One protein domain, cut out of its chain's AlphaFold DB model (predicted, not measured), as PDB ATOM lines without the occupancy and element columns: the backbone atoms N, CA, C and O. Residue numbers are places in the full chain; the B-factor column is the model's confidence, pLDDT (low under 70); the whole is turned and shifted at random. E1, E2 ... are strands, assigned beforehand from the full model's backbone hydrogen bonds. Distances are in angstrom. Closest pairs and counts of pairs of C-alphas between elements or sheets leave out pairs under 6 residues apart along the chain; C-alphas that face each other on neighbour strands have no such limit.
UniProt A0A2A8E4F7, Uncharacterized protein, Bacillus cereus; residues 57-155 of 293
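This is residues 57 to 155 of the 293 residues of an uncharacterized protein of Bacillus cereus (UniProt A0A2A8E4F7). Two small three-stranded antiparallel sheets, E6 - E7 - E8 and E1 - E2 - E5, sit at different places in a loop-rich body, and a thin two-stranded arm, the hairpin E3 and E4, reaches out from that body at one end of the longest axis. The long loop of residues 105 to 119 joins the two sheets, and the last strand, E8, bends sharply at residue 151. The printed part has 99 residues with eight named strands, E1 to E8 in order along the chain, and no named helix; the class is all strand, though under half of the residues, 41, are in named elements. The whole is loose, with a radius of gyration of the C-alphas of 15.9 A, and spans 55 by 25 by 23 A.

In the sheet E6 - E7 - E8, E6 is residues 120 to 123, E7 is residues 126 to 130 and measures 13.0 A, and E8 is residues 147 to 154 and measures 15.7 A, ending at C-alpha 154 at (152.707, 218.678, 205.346). E8 bends by 84 degrees at residue 151. E1 is residues 57 to 60, beginning at C-alpha 57 at (143.713, 243.204, 205.537); E2 is residues 63 to 67, 13.0 A; E5 is residues 99 to 104, 13.8 A. E3, residues 75 to 78, begins at C-alpha 75 at (159.804, 254.802, 206.273), and E4 is residues 85 to 89.

E6, E7 and E8 form a meander, each strand the antiparallel neighbour of the one before, in a sheet that is only just strongly twisted, with C-alphas up to 4.4 A off its best plane. In the hairpin E6 and E7, N 121 and O 128 are within hydrogen-bond range at 2.9 A. In the hairpin E7 and E8, N 129 and O 148 are at 2.8 A. E5 and E6 are only just apart, closest 8.2 A. In the other three-stranded sheet E2 is the inner strand: N 66 and O 100 of E2 and E5 are at 2.8 A, and N 65 and O 58 of the hairpin E1 and E2 at 2.8 A. In the hairpin E3 and E4, at 160 degrees, N 89 and O 75 are at 2.8 A. E3 and E4 are apart from E6, E7 and E8.

The C-alphas of Arg 81 and Gly 152 are the two farthest apart, at 56.8 A. The printed part has no cut. The links E5 to E6 and E7 to E8 are long, with 15 and 16 residues. The mean pLDDT of the printed part is 90.8; residues 154 to 155 are under 70.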
ATOM      1  N   LYS A  57     143.493 244.530 206.116       96.75
ATOM      2  CA  LYS A  57     143.713 243.204 205.537       96.75
ATOM      3  C   LYS A  57     144.421 243.331 204.196       96.75
ATOM      4  O   LYS A  57     144.066 244.201 203.400       96.75
ATOM      5  N   VAL A  58     145.416 242.485 203.960       96.69
ATOM      6  CA  VAL A  58     146.185 242.456 202.711       96.69
ATOM      7  C   VAL A  58     146.503 241.027 202.289       96.69
ATOM      8  O   VAL A  58     146.685 240.164 203.143       96.69
ATOM      9  N   SER A  59     146.625 240.786 200.988       96.19
ATOM     10  CA  SER A  59     147.179 239.545 200.445       96.19
ATOM     11  C   SER A  59     148.656 239.739 200.111       96.19
ATOM     12  O   SER A  59     149.042 240.753 199.523       96.19
ATOM     13  N   TYR A  60     149.507 238.795 200.502       95.50
ATOM     14  CA  TYR A  60     150.934 238.825 200.208       95.50
ATOM     15  C   TYR A  60     151.464 237.400 200.060       95.50
ATOM     16  O   TYR A  60     151.396 236.610 200.999       95.50
ATOM     17  N   LYS A  61     151.979 237.073 198.864       92.75
ATOM     18  CA  LYS A  61     152.473 235.731 198.497       92.75
ATOM     19  C   LYS A  61     151.469 234.600 198.786       92.75
ATOM     20  O   LYS A  61     151.841 233.564 199.316       92.75
ATOM     21  N   GLY A  62     150.189 234.813 198.478       91.44
ATOM     22  CA  GLY A  62     149.147 233.798 198.680       91.44
ATOM     23  C   GLY A  62     148.672 233.626 200.129       91.44
ATOM     24  O   GLY A  62     147.766 232.834 200.379       91.44
ATOM     25  N   THR A  63     149.224 234.382 201.081       93.56
ATOM     26  CA  THR A  63     148.751 234.446 202.470       93.56
ATOM     27  C   THR A  63     148.008 235.758 202.706       93.56
ATOM     28  O   THR A  63     148.461 236.830 202.299       93.56
ATOM     29  N   GLU A  64     146.879 235.689 203.401       95.44
ATOM     30  CA  GLU A  64     146.157 236.869 203.862       95.44
ATOM     31  C   GLU A  64     146.636 237.274 205.251       95.44
ATOM     32  O   GLU A  64     146.746 236.446 206.158       95.44
ATOM     33  N   TYR A  65     146.886 238.563 205.435       95.81
ATOM     34  CA  TYR A  65     147.387 239.131 206.674       95.81
ATOM     35  C   TYR A  65     146.480 240.237 207.185       95.81
ATOM     36  O   TYR A  65     145.960 241.031 206.405       95.81
ATOM     37  N   GLN A  66     146.372 240.339 208.506       95.75
ATOM     38  CA  GLN A  66     145.759 241.462 209.197       95.75
ATOM     39  C   GLN A  66     146.801 242.213 210.026       95.75
ATOM     40  O   GLN A  66     147.587 241.603 210.755       95.75
ATOM     41  N   LEU A  67     146.805 243.542 209.930       95.88
ATOM     42  CA  LEU A  67     147.653 244.378 210.774       95.88
ATOM     43  C   LEU A  67     147.064 244.446 212.188       95.88
ATOM     44  O   LEU A  67     145.998 245.022 212.393       95.88
ATOM     45  N   MET A  68     147.752 243.883 213.176       94.88
ATOM     46  CA  MET A  68     147.222 243.750 214.536       94.88
ATOM     47  C   MET A  68     147.453 244.987 215.399       94.88
ATOM     48  O   MET A  68     146.612 245.307 216.245       94.88
ATOM     49  N   TRP A  69     148.575 245.693 215.215       90.56
ATOM     50  CA  TRP A  69     148.967 246.796 216.097       90.56
ATOM     51  C   TRP A  69     149.646 247.941 215.355       90.56
ATOM     52  O   TRP A  69     150.437 247.722 214.438       90.56
ATOM     53  N   GLY A  70     149.391 249.155 215.846       90.19
ATOM     54  CA  GLY A  70     149.958 250.388 215.317       90.19
ATOM     55  C   GLY A  70     149.402 250.780 213.950       90.19
ATOM     56  O   GLY A  70     148.477 250.162 213.425       90.19
ATOM     57  N   ASN A  71     149.999 251.828 213.391       90.44
ATOM     58  CA  ASN A  71     149.833 252.219 212.000       90.44
ATOM     59  C   ASN A  71     151.197 252.083 211.324       90.44
ATOM     60  O   ASN A  71     152.215 252.518 211.869       90.44
ATOM     61  N   LEU A  72     151.220 251.462 210.152       89.56
ATOM     62  CA  LEU A  72     152.425 251.279 209.365       89.56
ATOM     63  C   LEU A  72     152.517 252.378 208.325       89.56
ATOM     64  O   LEU A  72     151.821 252.336 207.314       89.56
ATOM     65  N   LYS A  73     153.414 253.333 208.566       88.06
ATOM     66  CA  LYS A  73     153.828 254.314 207.566       88.06
ATOM     67  C   LYS A  73     155.089 253.815 206.859       88.06
ATOM     68  O   LYS A  73     155.977 253.285 207.533       88.06
ATOM     69  N   PRO A  74     155.200 253.975 205.530       85.50
ATOM     70  CA  PRO A  74     156.448 253.700 204.834       85.50
ATOM     71  C   PRO A  74     157.543 254.586 205.432       85.50
ATOM     72  O   PRO A  74     157.382 255.805 205.483       85.50
ATOM     73  N   GLN A  75     158.650 253.999 205.886       82.25
ATOM     74  CA  GLN A  75     159.804 254.802 206.273       82.25
ATOM     75  C   GLN A  75     160.544 255.188 205.002       82.25
ATOM     76  O   GLN A  75     161.074 254.327 204.300       82.25
ATOM     77  N   VAL A  76     160.537 256.478 204.688       84.50
ATOM     78  CA  VAL A  76     161.235 257.033 203.534       84.50
ATOM     79  C   VAL A  76     162.523 257.659 204.044       84.50
ATOM     80  O   VAL A  76     162.489 258.589 204.841       84.50
ATOM     81  N   THR A  77     163.661 257.121 203.619       82.81
ATOM     82  CA  THR A  77     164.957 257.763 203.833       82.81
ATOM     83  C   THR A  77     165.232 258.658 202.634       82.81
ATOM     84  O   THR A  77     165.308 258.165 201.503       82.81
ATOM     85  N   GLU A  78     165.352 259.959 202.872       87.31
ATOM     86  CA  GLU A  78     165.745 260.945 201.868       87.31
ATOM     87  C   GLU A  78     167.230 261.278 202.015       87.31
ATOM     88  O   GLU A  78     167.761 261.348 203.120       87.31
ATOM     89  N   ASP A  79     167.904 261.466 200.886       85.19
ATOM     90  CA  ASP A  79     169.230 262.073 200.848       85.19
ATOM     91  C   ASP A  79     169.110 263.553 201.220       85.19
ATOM     92  O   ASP A  79     168.477 264.321 200.497       85.19
ATOM     93  N   GLU A  80     169.734 263.974 202.317       87.88
ATOM     94  CA  GLU A  80     169.669 265.360 202.791       87.88
ATOM     95  C   GLU A  80     170.225 266.371 201.776       87.88
ATOM     96  O   GLU A  80     169.759 267.510 201.706       87.88
ATOM     97  N   ARG A  81     171.198 265.964 200.951       88.94
ATOM     98  CA  ARG A  81     171.859 266.841 199.981       88.94
ATOM     99  C   ARG A  81     171.064 266.972 198.689       88.94
ATOM    100  O   ARG A  81     171.058 268.043 198.086       88.94
ATOM    101  N   THR A  82     170.422 265.893 198.242       93.19
ATOM    102  CA  THR A  82     169.710 265.861 196.950       93.19
ATOM    103  C   THR A  82     168.187 265.884 197.079       93.19
ATOM    104  O   THR A  82     167.501 266.026 196.066       93.19
ATOM    105  N   ARG A  83     167.646 265.739 198.299       84.94
ATOM    106  CA  ARG A  83     166.221 265.487 198.601       84.94
ATOM    107  C   ARG A  83     165.633 264.305 197.824       84.94
ATOM    108  O   ARG A  83     164.430 264.225 197.584       84.94
ATOM    109  N   LYS A  84     166.484 263.381 197.376       90.31
ATOM    110  CA  LYS A  84     166.063 262.206 196.616       90.31
ATOM    111  C   LYS A  84     165.697 261.089 197.585       90.31
ATOM    112  O   LYS A  84     166.483 260.751 198.467       90.31
ATOM    113  N   ILE A  85     164.537 260.468 197.383       83.44
ATOM    114  CA  ILE A  85     164.149 259.259 198.117       83.44
ATOM    115  C   ILE A  85     165.159 258.151 197.799       83.44
ATOM    116  O   ILE A  85     165.220 257.663 196.668       83.44
ATOM    117  N   MET A  86     165.949 257.756 198.796       78.75
ATOM    118  CA  MET A  86     166.982 256.729 198.664       78.75
ATOM    119  C   MET A  86     166.449 255.335 198.961       78.75
ATOM    120  O   MET A  86     166.796 254.378 198.269       78.75
ATOM    121  N   LYS A  87     165.613 255.192 199.994       82.06
ATOM    122  CA  LYS A  87     165.143 253.878 200.438       82.06
ATOM    123  C   LYS A  87     163.771 253.981 201.079       82.06
ATOM    124  O   LYS A  87     163.558 254.803 201.958       82.06
ATOM    125  N   VAL A  88     162.854 253.115 200.655       77.38
ATOM    126  CA  VAL A  88     161.600 252.882 201.375       77.38
ATOM    127  C   VAL A  88     161.779 251.606 202.185       77.38
ATOM    128  O   VAL A  88     161.855 250.518 201.615       77.38
ATOM    129  N   VAL A  89     161.897 251.730 203.504       78.75
ATOM    130  CA  VAL A  89     161.903 250.580 204.412       78.75
ATOM    131  C   VAL A  89     160.454 250.285 204.776       78.75
ATOM    132  O   VAL A  89     159.814 251.013 205.532       78.75
ATOM    133  N   SER A  90     159.914 249.226 204.182       76.88
ATOM    134  CA  SER A  90     158.559 248.761 204.458       76.88
ATOM    135  C   SER A  90     158.588 247.568 205.409       76.88
ATOM    136  O   SER A  90     159.264 246.571 205.139       76.88
ATOM    137  N   LEU A  91     157.799 247.637 206.477       85.50
ATOM    138  CA  LEU A  91     157.574 246.522 207.398       85.50
ATOM    139  C   LEU A  91     156.547 245.561 206.787       85.50
ATOM    140  O   LEU A  91     155.358 245.590 207.107       85.50
ATOM    141  N   GLY A  92     157.013 244.772 205.819       90.62
ATOM    142  CA  GLY A  92     156.183 243.798 205.116       90.62
ATOM    143  C   GLY A  92     155.747 242.625 206.005       90.62
ATOM    144  O   GLY A  92     156.377 242.381 207.041       90.62
ATOM    145  N   PRO A  93     154.710 241.871 205.593       92.06
ATOM    146  CA  PRO A  93     154.149 240.785 206.398       92.06
ATOM    147  C   PRO A  93     155.145 239.693 206.811       92.06
ATOM    148  O   PRO A  93     155.062 239.183 207.925       92.06
ATOM    149  N   ASP A  94     156.136 239.389 205.969       85.56
ATOM    150  CA  ASP A  94     157.144 238.349 206.246       85.56
ATOM    151  C   ASP A  94     158.199 238.755 207.281       85.56
ATOM    152  O   ASP A  94     158.936 237.904 207.772       85.56
ATOM    153  N   ASN A  95     158.308 240.045 207.600       85.06
ATOM    154  CA  ASN A  95     159.439 240.576 208.361       85.06
ATOM    155  C   ASN A  95     159.024 241.236 209.676       85.06
ATOM    156  O   ASN A  95     159.881 241.768 210.375       85.06
ATOM    157  N   HIS A  96     157.730 241.254 210.006       88.69
ATOM    158  CA  HIS A  96     157.263 242.002 211.164       88.69
ATOM    159  C   HIS A  96     156.136 241.300 211.915       88.69
ATOM    160  O   HIS A  96     155.157 240.843 211.331       88.69
ATOM    161  N   ILE A  97     156.257 241.284 213.243       91.94
ATOM    162  CA  ILE A  97     155.309 240.635 214.155       91.94
ATOM    163  C   ILE A  97     153.919 241.297 214.162       91.94
ATOM    164  O   ILE A  97     152.931 240.682 214.546       91.94
ATOM    165  N   GLN A  98     153.824 242.543 213.694       93.44
ATOM    166  CA  GLN A  98     152.561 243.284 213.625       93.44
ATOM    167  C   GLN A  98     151.551 242.677 212.640       93.44
ATOM    168  O   GLN A  98     150.359 242.945 212.774       93.44
ATOM    169  N   TRP A  99     151.999 241.885 211.662       94.50
ATOM    170  CA  TRP A  99     151.116 241.217 210.709       94.50
ATOM    171  C   TRP A  99     150.784 239.801 211.179       94.50
ATOM    172  O   TRP A  99     151.673 238.956 211.314       94.50
ATOM    173  N   HIS A 100     149.495 239.528 211.371       93.56
ATOM    174  CA  HIS A 100     148.988 238.208 211.726       93.56
ATOM    175  C   HIS A 100     148.388 237.521 210.494       93.56
ATOM    176  O   HIS A 100     147.543 238.128 209.834       93.56
ATOM    177  N   PRO A 101     148.820 236.299 210.140       94.19
ATOM    178  CA  PRO A 101     148.205 235.552 209.049       94.19
ATOM    179  C   PRO A 101     146.783 235.142 209.449       94.19
ATOM    180  O   PRO A 101     146.591 234.506 210.481       94.19
ATOM    181  N   ILE A 102     145.796 235.509 208.634       94.75
ATOM    182  CA  ILE A 102     144.368 235.238 208.868       94.75
ATOM    183  C   ILE A 102     143.764 234.255 207.856       94.75
ATOM    184  O   ILE A 102     142.632 233.817 208.039       94.75
ATOM    185  N   GLY A 103     144.505 233.887 206.807       93.12
ATOM    186  CA  GLY A 103     144.029 232.983 205.764       93.12
ATOM    187  C   GLY A 103     145.084 232.690 204.696       93.12
ATOM    188  O   GLY A 103     146.189 233.233 204.731       93.12
ATOM    189  N   GLY A 104     144.732 231.837 203.734       92.25
ATOM    190  CA  GLY A 104     145.592 231.485 202.601       92.25
ATOM    191  C   GLY A 104     146.665 230.437 202.919       92.25
ATOM    192  O   GLY A 104     146.447 229.516 203.712       92.25
ATOM    193  N   GLU A 105     147.813 230.547 202.252       92.25
ATOM    194  CA  GLU A 105     148.944 229.633 202.435       92.25
ATOM    195  C   GLU A 105     149.633 229.834 203.790       92.25
ATOM    196  O   GLU A 105     149.695 230.943 204.321       92.25
ATOM    197  N   THR A 106     150.172 228.753 204.366       93.81
ATOM    198  CA  THR A 106     150.977 228.853 205.592       93.81
ATOM    199  C   THR A 106     152.307 229.530 205.259       93.81
ATOM    200  O   THR A 106     153.024 229.013 204.403       93.81
ATOM    201  N   PRO A 107     152.658 230.647 205.918       94.25
ATOM    202  CA  PRO A 107     153.870 231.379 205.585       94.25
ATOM    203  C   PRO A 107     155.132 230.602 205.967       94.25
ATOM    204  O   PRO A 107     155.156 229.878 206.964       94.25
ATOM    205  N   GLU A 108     156.204 230.797 205.202       94.06
ATOM    206  CA  GLU A 108     157.511 230.223 205.515       94.06
ATOM    207  C   GLU A 108     158.120 230.876 206.764       94.06
ATOM    208  O   GLU A 108     158.006 232.087 206.981       94.06
ATOM    209  N   TRP A 109     158.764 230.067 207.606       95.44
ATOM    210  CA  TRP A 109     159.471 230.573 208.774       95.44
ATOM    211  C   TRP A 109     160.658 231.461 208.366       95.44
ATOM    212  O   TRP A 109     161.460 231.130 207.498       95.44
ATOM    213  N   SER A 110     160.797 232.579 209.065       93.44
ATOM    214  CA  SER A 110     161.884 233.548 208.954       93.44
ATOM    215  C   SER A 110     162.454 233.875 210.332       93.44
ATOM    216  O   SER A 110     161.713 234.246 211.246       93.44
ATOM    217  N   ALA A 111     163.783 233.834 210.449       93.44
ATOM    218  CA  ALA A 111     164.510 234.219 211.660       93.44
ATOM    219  C   ALA A 111     164.341 235.705 212.027       93.44
ATOM    220  O   ALA A 111     164.583 236.089 213.168       93.44
ATOM    221  N   LYS A 112     163.952 236.554 211.067       90.62
ATOM    222  CA  LYS A 112     163.820 238.010 211.256       90.62
ATOM    223  C   LYS A 112     162.447 238.428 211.778       90.62
ATOM    224  O   LYS A 112     162.250 239.598 212.092       90.62
ATOM    225  N   ARG A 113     161.488 237.503 211.807       91.81
ATOM    226  CA  ARG A 113     160.094 237.766 212.159       91.81
ATOM    227  C   ARG A 113     159.797 237.233 213.552       91.81
ATOM    228  O   ARG A 113     160.218 236.137 213.901       91.81
ATOM    229  N   GLY A 114     159.023 238.005 214.310       93.94
ATOM    230  CA  GLY A 114     158.391 237.517 215.527       93.94
ATOM    231  C   GLY A 114     157.029 236.876 215.248       93.94
ATOM    232  O   GLY A 114     156.324 237.275 214.318       93.94
ATOM    233  N   TYR A 115     156.656 235.903 216.073       94.94
ATOM    234  CA  TYR A 115     155.437 235.111 215.964       94.94
ATOM    235  C   TYR A 115     154.652 235.186 217.266       94.94
ATOM    236  O   TYR A 115     155.208 235.038 218.353       94.94
ATOM    237  N   LEU A 116     153.352 235.424 217.142       93.94
ATOM    238  CA  LEU A 116     152.422 235.321 218.258       93.94
ATOM    239  C   LEU A 116     152.132 233.860 218.582       93.94
ATOM    240  O   LEU A 116     152.182 233.009 217.694       93.94
ATOM    241  N   GLU A 117     151.750 233.599 219.829       95.69
ATOM    242  CA  GLU A 117     151.207 232.304 220.223       95.69
ATOM    243  C   GLU A 117     150.057 231.894 219.292       95.69
ATOM    244  O   GLU A 117     149.221 232.706 218.888       95.69
ATOM    245  N   GLY A 118     150.060 230.625 218.894       94.62
ATOM    246  CA  GLY A 118     149.106 230.051 217.961       94.62
ATOM    247  C   GLY A 118     149.427 230.281 216.481       94.62
ATOM    248  O   GLY A 118     148.820 229.607 215.645       94.62
ATOM    249  N   ALA A 119     150.375 231.163 216.133       94.31
ATOM    250  CA  ALA A 119     150.773 231.395 214.744       94.31
ATOM    251  C   ALA A 119     151.387 230.135 214.120       94.31
ATOM    252  O   ALA A 119     152.165 229.431 214.764       94.31
ATOM    253  N   LYS A 120     151.055 229.870 212.852       95.56
ATOM    254  CA  LYS A 120     151.548 228.712 212.100       95.56
ATOM    255  C   LYS A 120     152.553 229.136 211.037       95.56
ATOM    256  O   LYS A 120     152.337 230.141 210.360       95.56
ATOM    257  N   VAL A 121     153.611 228.351 210.874       95.31
ATOM    258  CA  VAL A 121     154.643 228.542 209.847       95.31
ATOM    259  C   VAL A 121     155.035 227.213 209.222       95.31
ATOM    260  O   VAL A 121     154.928 226.172 209.865       95.31
ATOM    261  N   SER A 122     155.536 227.242 207.991       95.19
ATOM    262  CA  SER A 122     156.200 226.095 207.378       95.19
ATOM    263  C   SER A 122     157.715 226.206 207.525       95.19
ATOM    264  O   SER A 122     158.301 227.237 207.193       95.19
ATOM    265  N   TYR A 123     158.360 225.132 207.966       95.38
ATOM    266  CA  TYR A 123     159.815 225.018 208.036       95.38
ATOM    267  C   TYR A 123     160.222 223.581 207.710       95.38
ATOM    268  O   TYR A 123     159.634 222.637 208.226       95.38
ATOM    269  N   ASN A 124     161.189 223.390 206.808       91.19
ATOM    270  CA  ASN A 124     161.646 222.057 206.391       91.19
ATOM    271  C   ASN A 124     160.518 221.065 206.019       91.19
ATOM    272  O   ASN A 124     160.644 219.868 206.252       91.19
ATOM    273  N   ARG A 125     159.454 221.553 205.356       86.69
ATOM    274  CA  ARG A 125     158.246 220.796 204.929       86.69
ATOM    275  C   ARG A 125     157.286 220.381 206.048       86.69
ATOM    276  O   ARG A 125     156.213 219.865 205.738       86.69
ATOM    277  N   ALA A 126     157.635 220.628 207.303       91.19
ATOM    278  CA  ALA A 126     156.728 220.485 208.426       91.19
ATOM    279  C   ALA A 126     156.047 221.826 208.725       91.19
ATOM    280  O   ALA A 126     156.565 222.902 208.399       91.19
ATOM    281  N   VAL A 127     154.862 221.760 209.323       95.75
ATOM    282  CA  VAL A 127     154.164 222.934 209.846       95.75
ATOM    283  C   VAL A 127     154.341 222.973 211.355       95.75
ATOM    284  O   VAL A 127     154.069 221.996 212.049       95.75
ATOM    285  N   TYR A 128     154.752 224.127 211.862       96.94
ATOM    286  CA  TYR A 128     154.932 224.376 213.284       96.94
ATOM    287  C   TYR A 128     153.953 225.438 213.756       96.94
ATOM    288  O   TYR A 128     153.643 226.381 213.026       96.94
ATOM    289  N   GLN A 129     153.487 225.294 214.991       97.25
ATOM    290  CA  GLN A 129     152.676 226.276 215.689       97.25
ATOM    291  C   GLN A 129     153.462 226.856 216.860       97.25
ATOM    292  O   GLN A 129     154.005 226.108 217.674       97.25
ATOM    293  N   ALA A 130     153.518 228.181 216.953       96.94
ATOM    294  CA  ALA A 130     154.128 228.858 218.087       96.94
ATOM    295  C   ALA A 130     153.309 228.590 219.363       96.94
ATOM    296  O   ALA A 130     152.090 228.764 219.368       96.94
ATOM    297  N   THR A 131     153.964 228.176 220.444       97.56
ATOM    298  CA  THR A 131     153.349 227.878 221.755       97.56
ATOM    299  C   THR A 131     153.373 229.070 222.710       97.56
ATOM    300  O   THR A 131     152.765 229.026 223.771       97.56
ATOM    301  N   LYS A 132     154.101 230.128 222.348       96.69
ATOM    302  CA  LYS A 132     154.252 231.383 223.090       96.69
ATOM    303  C   LYS A 132     154.645 232.496 222.119       96.69
ATOM    304  O   LYS A 132     154.811 232.259 220.923       96.69
ATOM    305  N   LEU A 133     154.827 233.711 222.628       95.56
ATOM    306  CA  LEU A 133     155.448 234.801 221.875       95.56
ATOM    307  C   LEU A 133     156.917 234.473 221.551       95.56
ATOM    308  O   LEU A 133     157.711 234.213 222.454       95.56
ATOM    309  N   ILE A 134     157.287 234.554 220.274       95.50
ATOM    310  CA  ILE A 134     158.645 234.304 219.772       95.50
ATOM    311  C   ILE A 134     159.124 235.562 219.060       95.50
ATOM    312  O   ILE A 134     158.447 236.058 218.168       95.50
ATOM    313  N   LEU A 135     160.292 236.095 219.419       93.12
ATOM    314  CA  LEU A 135     160.821 237.339 218.833       93.12
ATOM    315  C   LEU A 135     161.704 237.109 217.587       93.12
ATOM    316  O   LEU A 135     162.304 238.052 217.077       93.12
ATOM    317  N   GLY A 136     161.748 235.874 217.082       90.38
ATOM    318  CA  GLY A 136     162.587 235.432 215.966       90.38
ATOM    319  C   GLY A 136     163.824 234.657 216.430       90.38
ATOM    320  O   GLY A 136     163.900 234.205 217.571       90.38
ATOM    321  N   GLY A 137     164.801 234.495 215.537       91.75
ATOM    322  CA  GLY A 137     166.090 233.861 215.827       91.75
ATOM    323  C   GLY A 137     166.092 232.340 215.672       91.75
ATOM    324  O   GLY A 137     166.566 231.841 214.653       91.75
ATOM    325  N   ILE A 138     165.600 231.613 216.680       92.94
ATOM    326  CA  ILE A 138     165.719 230.146 216.743       92.94
ATOM    327  C   ILE A 138     164.664 229.490 215.849       92.94
ATOM    328  O   ILE A 138     163.492 229.884 215.851       92.94
ATOM    329  N   ASN A 139     165.095 228.515 215.046       95.31
ATOM    330  CA  ASN A 139     164.206 227.833 214.117       95.31
ATOM    331  C   ASN A 139     163.284 226.824 214.829       95.31
ATOM    332  O   ASN A 139     163.605 226.357 215.923       95.31
ATOM    333  N   PRO A 140     162.136 226.472 214.220       96.69
ATOM    334  CA  PRO A 140     161.134 225.645 214.882       96.69
ATOM    335  C   PRO A 140     161.566 224.214 215.192       96.69
ATOM    336  O   PRO A 140     161.009 223.601 216.096       96.69
ATOM    337  N   ALA A 141     162.550 223.685 214.462       93.56
ATOM    338  CA  ALA A 141     163.068 222.343 214.703       93.56
ATOM    339  C   ALA A 141     164.021 222.291 215.913       93.56
ATOM    340  O   ALA A 141     164.199 221.229 216.503       93.56
ATOM    341  N   GLU A 142     164.626 223.422 216.287       94.12
ATOM    342  CA  GLU A 142     165.583 223.522 217.396       94.12
ATOM    343  C   GLU A 142     164.948 224.003 218.712       94.12
ATOM    344  O   GLU A 142     165.448 223.667 219.784       94.12
ATOM    345  N   ASP A 143     163.843 224.758 218.663       94.56
ATOM    346  CA  ASP A 143     163.157 225.277 219.857       94.56
ATOM    347  C   ASP A 143     161.818 224.576 220.122       94.56
ATOM    348  O   ASP A 143     160.739 225.109 219.858       94.56
ATOM    349  N   SER A 144     161.893 223.401 220.744       93.81
ATOM    350  CA  SER A 144     160.718 222.643 221.205       93.81
ATOM    351  C   SER A 144     159.915 223.335 222.315       93.81
ATOM    352  O   SER A 144     158.798 222.922 222.619       93.81
ATOM    353  N   THR A 145     160.456 224.391 222.939       95.50
ATOM    354  CA  THR A 145     159.734 225.149 223.975       95.50
ATOM    355  C   THR A 145     158.857 226.243 223.382       95.50
ATOM    356  O   THR A 145     157.842 226.597 223.981       95.50
ATOM    357  N   GLY A 146     159.269 226.817 222.250       96.88
ATOM    358  CA  GLY A 146     158.540 227.843 221.512       96.88
ATOM    359  C   GLY A 146     157.699 227.298 220.370       96.88
ATOM    360  O   GLY A 146     156.736 227.951 219.976       96.88
ATOM    361  N   TRP A 147     158.004 226.105 219.866       97.81
ATOM    362  CA  TRP A 147     157.323 225.529 218.718       97.81
ATOM    363  C   TRP A 147     156.800 224.129 218.998       97.81
ATOM    364  O   TRP A 147     157.457 223.293 219.609       97.81
ATOM    365  N   LYS A 148     155.603 223.868 218.475       97.38
ATOM    366  CA  LYS A 148     154.990 222.548 218.425       97.38
ATOM    367  C   LYS A 148     154.792 222.152 216.970       97.38
ATOM    368  O   LYS A 148     154.079 222.840 216.239       97.38
ATOM    369  N   GLU A 149     155.413 221.056 216.549       96.50
ATOM    370  CA  GLU A 149     155.146 220.471 215.235       96.50
ATOM    371  C   GLU A 149     153.695 219.979 215.168       96.50
ATOM    372  O   GLU A 149     153.181 219.367 216.109       96.50
ATOM    373  N   ILE A 150     153.007 220.284 214.069       95.06
ATOM    374  CA  ILE A 150     151.647 219.818 213.818       95.06
ATOM    375  C   ILE A 150     151.757 218.537 212.990       95.06
ATOM    376  O   ILE A 150     151.910 218.590 211.769       95.06
ATOM    377  N   GLU A 151     151.695 217.382 213.656       85.25
ATOM    378  CA  GLU A 151     151.764 216.073 212.996       85.25
ATOM    379  C   GLU A 151     150.745 215.951 211.852       85.25
ATOM    380  O   GLU A 151     149.592 216.374 211.959       85.25
ATOM    381  N   GLY A 152     151.186 215.379 210.728       76.00
ATOM    382  CA  GLY A 152     150.362 215.193 209.531       76.00
ATOM    383  C   GLY A 152     150.126 216.462 208.701       76.00
ATOM    384  O   GLY A 152     149.661 216.364 207.566       76.00
ATOM    385  N   ALA A 153     150.493 217.647 209.199       72.44
ATOM    386  CA  ALA A 153     150.459 218.870 208.410       72.44
ATOM    387  C   ALA A 153     151.736 218.986 207.567       72.44
ATOM    388  O   ALA A 153     152.714 219.628 207.948       72.44
ATOM    389  N   ILE A 154     151.719 218.372 206.383       62.97
ATOM    390  CA  ILE A 154     152.707 218.678 205.346       62.97
ATOM    391  C   ILE A 154     152.364 220.066 204.811       62.97
ATOM    392  O   ILE A 154     151.242 220.314 204.355       62.97
ATOM    393  N   SER A 155     153.313 220.997 204.883       57.06
ATOM    394  CA  SER A 155     153.087 222.338 204.355       57.06
ATOM    395  C   SER A 155     152.787 222.250 202.857       57.06
ATOM    396  O   SER A 155     153.632 221.789 202.090       57.06
TER     397      SER A 155